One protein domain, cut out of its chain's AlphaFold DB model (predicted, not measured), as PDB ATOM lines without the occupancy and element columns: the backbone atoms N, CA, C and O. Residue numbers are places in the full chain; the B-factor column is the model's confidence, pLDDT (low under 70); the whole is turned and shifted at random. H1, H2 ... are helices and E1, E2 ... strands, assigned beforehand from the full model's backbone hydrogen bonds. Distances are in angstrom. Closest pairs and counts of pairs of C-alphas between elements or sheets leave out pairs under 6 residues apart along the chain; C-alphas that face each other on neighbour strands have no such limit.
ATOM      1  N   GLU A  12     163.898 187.304  97.952       97.56
ATOM      2  CA  GLU A  12     162.753 186.965  98.806       97.56
ATOM      3  C   GLU A  12     162.629 185.455  99.028       97.56
ATOM      4  O   GLU A  12     162.486 185.013 100.164       97.56
ATOM      5  N   GLU A  13     162.773 184.644  97.975       96.81
ATOM      6  CA  GLU A  13     162.782 183.177  98.095       96.81
ATOM      7  C   GLU A  13     163.939 182.697  98.980       96.81
ATOM      8  O   GLU A  13     163.763 181.833  99.837       96.81
ATOM      9  N   PHE A  14     165.125 183.297  98.827       96.00
ATOM     10  CA  PHE A  14     166.273 182.973  99.668       96.00
ATOM     11  C   PHE A  14     166.029 183.331 101.141       96.00
ATOM     12  O   PHE A  14     166.320 182.527 102.027       96.00
ATOM     13  N   LYS A  15     165.470 184.515 101.413       96.81
ATOM     14  CA  LYS A  15     165.117 184.948 102.771       96.81
ATOM     15  C   LYS A  15     164.039 184.065 103.387       96.81
ATOM     16  O   LYS A  15     164.167 183.684 104.546       96.81
ATOM     17  N   HIS A  16     163.034 183.682 102.608       94.69
ATOM     18  CA  HIS A  16     161.997 182.763 103.051       94.69
ATOM     19  C   HIS A  16     162.565 181.384 103.416       94.69
ATOM     20  O   HIS A  16     162.199 180.816 104.446       94.69
ATOM     21  N   LEU A  17     163.496 180.856 102.616       94.12
ATOM     22  CA  LEU A  17     164.194 179.608 102.927       94.12
ATOM     23  C   LEU A  17     165.037 179.723 104.208       94.12
ATOM     24  O   LEU A  17     165.010 178.823 105.046       94.12
ATOM     25  N   GLU A  18     165.773 180.822 104.382       94.75
ATOM     26  CA  GLU A  18     166.546 181.084 105.603       94.75
ATOM     27  C   GLU A  18     165.643 181.126 106.847       94.75
ATOM     28  O   GLU A  18     165.962 180.521 107.873       94.75
ATOM     29  N   ASP A  19     164.490 181.786 106.755       94.94
ATOM     30  CA  ASP A  19     163.533 181.887 107.856       94.94
ATOM     31  C   ASP A  19     162.915 180.527 108.222       94.94
ATOM     32  O   ASP A  19     162.774 180.226 109.411       94.94
ATOM     33  N   GLN A  20     162.609 179.676 107.232       94.19
ATOM     34  CA  GLN A  20     162.166 178.294 107.470       94.19
ATOM     35  C   GLN A  20     163.225 177.485 108.225       94.19
ATOM     36  O   GLN A  20     162.912 176.788 109.187       94.19
ATOM     37  N   LEU A  21     164.497 177.604 107.836       91.44
ATOM     38  CA  LEU A  21     165.590 176.867 108.475       91.44
ATOM     39  C   LEU A  21     165.836 177.306 109.925       91.44
ATOM     40  O   LEU A  21     166.240 176.485 110.749       91.44
ATOM     41  N   HIS A  22     165.552 178.566 110.265       93.00
ATOM     42  CA  HIS A  22     165.568 179.032 111.653       93.00
ATOM     43  C   HIS A  22     164.424 178.454 112.501       93.00
ATOM     44  O   HIS A  22     164.547 178.385 113.724       93.00
ATOM     45  N   ARG A  23     163.322 178.023 111.873       90.75
ATOM     46  CA  ARG A  23     162.128 177.471 112.531       90.75
ATOM     47  C   ARG A  23     161.992 175.980 112.252       90.75
ATOM     48  O   ARG A  23     161.022 175.517 111.664       90.75
ATOM     49  N   TRP A  24     162.985 175.220 112.702       82.94
ATOM     50  CA  TRP A  24     163.083 173.782 112.435       82.94
ATOM     51  C   TRP A  24     161.814 172.981 112.771       82.94
ATOM     52  O   TRP A  24     161.465 172.048 112.052       82.94
ATOM     53  N   GLU A  25     161.112 173.355 113.842       84.25
ATOM     54  CA  GLU A  25     159.887 172.682 114.292       84.25
ATOM     55  C   GLU A  25     158.753 172.727 113.253       84.25
ATOM     56  O   GLU A  25     157.959 171.793 113.189       84.25
ATOM     57  N   ASP A  26     158.713 173.754 112.398       84.56
ATOM     58  CA  ASP A  26     157.704 173.895 111.339       84.56
ATOM     59  C   ASP A  26     158.066 173.081 110.075       84.56
ATOM     60  O   ASP A  26     157.199 172.744 109.262       84.56
ATOM     61  N   VAL A  27     159.354 172.753 109.913       89.88
ATOM     62  CA  VAL A  27     159.922 172.027 108.763       89.88
ATOM     63  C   VAL A  27     159.836 170.513 108.956       89.88
ATOM     64  O   VAL A  27     159.621 169.771 107.991       89.88
ATOM     65  N   GLU A  28     160.019 170.036 110.189       92.69
ATOM     66  CA  GLU A  28     159.952 168.613 110.511       92.69
ATOM     67  C   GLU A  28     158.501 168.151 110.701       92.69
ATOM     68  O   GLU A  28     157.761 168.652 111.543       92.69
ATOM     69  N   LYS A  29     158.092 167.122 109.957       89.12
ATOM     70  CA  LYS A  29     156.783 166.476 110.105       89.12
ATOM     71  C   LYS A  29     156.946 165.023 110.507       89.12
ATOM     72  O   LYS A  29     157.843 164.340 110.029       89.12
ATOM     73  N   THR A  30     156.057 164.536 111.369       90.56
ATOM     74  CA  THR A  30     155.967 163.112 111.722       90.56
ATOM     75  C   THR A  30     154.738 162.506 111.061       90.56
ATOM     76  O   THR A  30     153.621 162.969 111.281       90.56
ATOM     77  N   HIS A  31     154.943 161.452 110.276       88.25
ATOM     78  CA  HIS A  31     153.897 160.739 109.554       88.25
ATOM     79  C   HIS A  31     153.702 159.350 110.147       88.25
ATOM     80  O   HIS A  31     154.629 158.539 110.212       88.25
ATOM     81  N   MET A  32     152.471 159.059 110.547       87.69
ATOM     82  CA  MET A  32     152.060 157.731 110.988       87.69
ATOM     83  C   MET A  32     151.731 156.871 109.769       87.69
ATOM     84  O   MET A  32     150.884 157.249 108.965       87.69
ATOM     85  N   THR A  33     152.416 155.738 109.603       82.06
ATOM     86  CA  THR A  33     152.208 154.848 108.441       82.06
ATOM     87  C   THR A  33     151.327 153.651 108.801       82.06
ATOM     88  O   THR A  33     150.441 153.284 108.039       82.06
ATOM     89  N   THR A  34     151.545 153.074 109.983       80.44
ATOM     90  CA  THR A  34     150.712 152.040 110.621       80.44
ATOM     91  C   THR A  34     150.733 152.268 112.135       80.44
ATOM     92  O   THR A  34     151.514 153.093 112.609       80.44
ATOM     93  N   ASP A  35     149.908 151.562 112.912       79.88
ATOM     94  CA  ASP A  35     149.787 151.800 114.363       79.88
ATOM     95  C   ASP A  35     151.139 151.749 115.101       79.88
ATOM     96  O   ASP A  35     151.400 152.575 115.985       79.88
ATOM     97  N   ASP A  36     152.048 150.892 114.627       88.38
ATOM     98  CA  ASP A  36     153.358 150.639 115.230       88.38
ATOM     99  C   ASP A  36     154.532 151.348 114.543       88.38
ATOM    100  O   ASP A  36     155.653 151.264 115.044       88.38
ATOM    101  N   TYR A  37     154.333 152.027 113.407       92.00
ATOM    102  CA  TYR A  37     155.435 152.610 112.633       92.00
ATOM    103  C   TYR A  37     155.181 154.060 112.230       92.00
ATOM    104  O   TYR A  37     154.088 154.444 111.804       92.00
ATOM    105  N   TYR A  38     156.242 154.858 112.296       92.56
ATOM    106  CA  TYR A  38     156.249 156.249 111.865       92.56
ATOM    107  C   TYR A  38     157.506 156.552 111.052       92.56
ATOM    108  O   TYR A  38     158.518 155.866 111.167       92.56
ATOM    109  N   HIS A  39     157.462 157.598 110.240       93.56
ATOM    110  CA  HIS A  39     158.661 158.220 109.691       93.56
ATOM    111  C   HIS A  39     158.574 159.728 109.888       93.56
ATOM    112  O   HIS A  39     157.497 160.280 110.125       93.56
ATOM    113  N   LYS A  40     159.718 160.398 109.814       93.69
ATOM    114  CA  LYS A  40     159.777 161.857 109.806       93.69
ATOM    115  C   LYS A  40     160.133 162.349 108.415       93.69
ATOM    116  O   LYS A  40     160.886 161.671 107.719       93.69
ATOM    117  N   SER A  41     159.629 163.510 108.021       94.88
ATOM    118  CA  SER A  41     160.063 164.200 106.812       94.88
ATOM    119  C   SER A  41     160.488 165.630 107.120       94.88
ATOM    120  O   SER A  41     160.005 166.236 108.072       94.88
ATOM    121  N   LEU A  42     161.424 166.150 106.329       94.50
ATOM    122  CA  LEU A  42     161.804 167.562 106.333       94.50
ATOM    123  C   LEU A  42     161.271 168.186 105.057       94.50
ATOM    124  O   LEU A  42     161.660 167.753 103.971       94.50
ATOM    125  N   ARG A  43     160.392 169.177 105.180       94.50
ATOM    126  CA  ARG A  43     159.744 169.816 104.037       94.50
ATOM    127  C   ARG A  43     160.119 171.289 103.976       94.50
ATOM    128  O   ARG A  43     159.758 172.047 104.864       94.50
ATOM    129  N   LEU A  44     160.828 171.668 102.919       94.50
ATOM    130  CA  LEU A  44     161.289 173.029 102.659       94.50
ATOM    131  C   LEU A  44     160.619 173.563 101.397       94.50
ATOM    132  O   LEU A  44     160.716 172.955 100.330       94.50
ATOM    133  N   GLU A  45     159.959 174.703 101.518       94.25
ATOM    134  CA  GLU A  45     159.385 175.438 100.395       94.25
ATOM    135  C   GLU A  45     160.499 176.290  99.772       94.25
ATOM    136  O   GLU A  45     161.028 177.201 100.405       94.25
ATOM    137  N   ILE A  46     160.933 175.928  98.563       94.31
ATOM    138  CA  ILE A  46     162.076 176.553  97.880       94.31
ATOM    139  C   ILE A  46     161.613 177.750  97.042       94.31
ATOM    140  O   ILE A  46     162.266 178.789  97.038       94.31
ATOM    141  N   THR A  47     160.488 177.585  96.346       92.62
ATOM    142  CA  THR A  47     159.760 178.627  95.607       92.62
ATOM    143  C   THR A  47     158.257 178.375  95.768       92.62
ATOM    144  O   THR A  47     157.864 177.341  96.311       92.62
ATOM    145  N   GLU A  48     157.402 179.260  95.247       89.81
ATOM    146  CA  GLU A  48     155.938 179.061  95.262       89.81
ATOM    147  C   GLU A  48     155.484 177.760  94.568       89.81
ATOM    148  O   GLU A  48     154.424 177.219  94.877       89.81
ATOM    149  N   GLU A  49     156.295 177.234  93.645       92.69
ATOM    150  CA  GLU A  49     155.978 176.043  92.848       92.69
ATOM    151  C   GLU A  49     156.862 174.833  93.183       92.69
ATOM    152  O   GLU A  49     156.642 173.738  92.656       92.69
ATOM    153  N   LEU A  50     157.872 174.996  94.047       93.19
ATOM    154  CA  LEU A  50     158.861 173.960  94.332       93.19
ATOM    155  C   LEU A  50     159.009 173.705  95.826       93.19
ATOM    156  O   LEU A  50     159.438 174.562  96.593       93.19
ATOM    157  N   ILE A  51     158.772 172.453  96.208       93.81
ATOM    158  CA  ILE A  51     158.973 171.960  97.566       93.81
ATOM    159  C   ILE A  51     159.991 170.829  97.534       93.81
ATOM    160  O   ILE A  51     159.864 169.882  96.757       93.81
ATOM    161  N   PHE A  52     160.990 170.913  98.405       93.81
ATOM    162  CA  PHE A  52     161.910 169.821  98.684       93.81
ATOM    163  C   PHE A  52     161.456 169.089  99.935       93.81
ATOM    164  O   PHE A  52     161.429 169.655 101.024       93.81
ATOM    165  N   GLU A  53     161.118 167.813  99.775       94.38
ATOM    166  CA  GLU A  53     160.770 166.944 100.890       94.38
ATOM    167  C   GLU A  53     161.760 165.784 101.001       94.38
ATOM    168  O   GLU A  53     161.919 164.981 100.080       94.38
ATOM    169  N   PHE A  54     162.426 165.697 102.150       93.94
ATOM    170  CA  PHE A  54     163.353 164.624 102.484       93.94
ATOM    171  C   PHE A  54     162.666 163.653 103.435       93.94
ATOM    172  O   PHE A  54     162.363 164.001 104.575       93.94
ATOM    173  N   GLN A  55     162.422 162.434 102.962       94.81
ATOM    174  CA  GLN A  55     161.781 161.379 103.740       94.81
ATOM    175  C   GLN A  55     162.825 160.616 104.558       94.81
ATOM    176  O   GLN A  55     163.795 160.082 104.014       94.81
ATOM    177  N   GLY A  56     162.624 160.570 105.870       92.75
ATOM    178  CA  GLY A  56     163.382 159.724 106.777       92.75
ATOM    179  C   GLY A  56     162.979 158.251 106.662       92.75
ATOM    180  O   GLY A  56     161.980 157.910 106.026       92.75
ATOM    181  N   PRO A  57     163.754 157.346 107.279       93.50
ATOM    182  CA  PRO A  57     163.419 155.931 107.299       93.50
ATOM    183  C   PRO A  57     162.143 155.674 108.110       93.50
ATOM    184  O   PRO A  57     161.805 156.422 109.029       93.50
ATOM    185  N   LEU A  58     161.473 154.564 107.802       92.56
ATOM    186  CA  LEU A  58     160.390 154.042 108.625       92.56
ATOM    187  C   LEU A  58     160.969 153.438 109.913       92.56
ATOM    188  O   LEU A  58     161.842 152.572 109.862       92.56
ATOM    189  N   VAL A  59     160.474 153.889 111.061       92.62
ATOM    190  CA  VAL A  59     160.928 153.496 112.396       92.62
ATOM    191  C   VAL A  59     159.757 152.889 113.161       92.62
ATOM    192  O   VAL A  59     158.640 153.406 113.124       92.62
ATOM    193  N   LYS A  60     160.004 151.779 113.863       90.06
ATOM    194  CA  LYS A  60     159.026 151.198 114.789       90.06
ATOM    195  C   LYS A  60     158.931 152.090 116.028       90.06
ATOM    196  O   LYS A  60     159.965 152.453 116.589       90.06
ATOM    197  N   LYS A  61     157.720 152.437 116.464       81.44
ATOM    198  CA  LYS A  61     157.509 153.155 117.725       81.44
ATOM    199  C   LYS A  61     158.184 152.383 118.864       81.44
ATOM    200  O   LYS A  61     158.049 151.155 118.910       81.44
TER     201      LYS A  61
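Overview. This is residues 12 to 61 of the 66 residues of an uncharacterized protein of marine sediment metagenome (UniProt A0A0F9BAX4). This is a narrow, strongly twisted ribbon of three antiparallel strands, built on one long strand, E2, with E1 beside its first half and E3 beside its second half, on the other side. The helix H1 sits near the end of E2 at Thr 47 and only grazes the ribbon, and the short helix H2 makes the corner from which E1 starts. Residues 59 to 60, after E3, come back beside the first residues of E2. The printed part has 50 residues, with two named helices and then three named strands in the order H1, H2, E1, E2, E3; the sheet order is E1, E2, E3, all antiparallel, and the class is mixed, helices and strands. The whole is loose, with a radius of gyration of the C-alphas of 12.9 A, and its outline, only just elongated, spans 41 by 21 by 13 A.

Along the chain. Start with the longest strand, E2, residues 37 to 47: find C-alpha 37 at (155.435, 152.610, 112.633) and run 31.4 A to C-alpha 47 at (159.760, 178.627, 95.607). Before it along the chain is E1, residues 28 to 34, which covers 19.0 A from its first C-alpha to its last. After it is E3, residues 50 to 55, 16.0 A long and ending at C-alpha 55, (161.781, 161.379, 103.740). Now go back to the first printed residue, where H1, residues 12 to 22, begins at C-alpha 12, (162.753, 186.965, 98.806), and runs 15.4 A. Past Arg 23 you come to H2, the four residues 24 to 27, and Glu 28 follows it directly as the first residue of E1.

Arrangement. Look first at E2, the inner strand of the sheet, with the edge strands E1 and E3 as its neighbours; the three form a meander, each strand the antiparallel neighbour of the one before. E1 and E2 are a hairpin, with 142 degrees between their directions; the C-alphas of residues 30 and 40, which face each other, are 4.4 A apart. Across this pair, N 29 and O 41 are 2.8 A apart and N 39 and O 31 are 3.0 A apart, both within hydrogen-bond range. E2 and E3 are also a hairpin, at 157 degrees, and here the facing C-alphas of residues 43 and 53 are 4.4 A apart. Check N 44 and O 52 at 2.8 A and N 54 and O 42 at 2.9 A, both within hydrogen-bond range. E1 and E3 are apart. Farther along, residues 59 to 60 pair antiparallel with residues 37 to 38 of E2. H2 is on the sheet and at the sheet's level, with a height over the sheet of 1.2 A; its closest C-alphas to E2 are those of Val 27 and Arg 43, 5.2 A apart. H1 is on the sheet but only grazes it, with residues 12 to 21; the closest C-alphas of H1 and E2 are those of Glu 13 and Thr 47, 6.0 A apart. H1 and H2 only just touch, and only at the corner by their link, with 3 pairs of C-alphas within 8 A, the closest being those of Gln 20 and Val 27 at 6.8 A. In H1 every O i to N i+4 pair is within hydrogen-bond range, while H2 is too short for such a pair.

Size, cuts and confidence. The two C-alphas farthest apart are those of Glu 12 and Asp 36, at 41.0 A. The C-alphas of the sheet lie up to 5.1 A off their best plane. The printed part, residues 12 to 61, has no cut, and the four links between its named elements are tight. The mean pLDDT of the printed part is 91.5, and no printed residue is under 70.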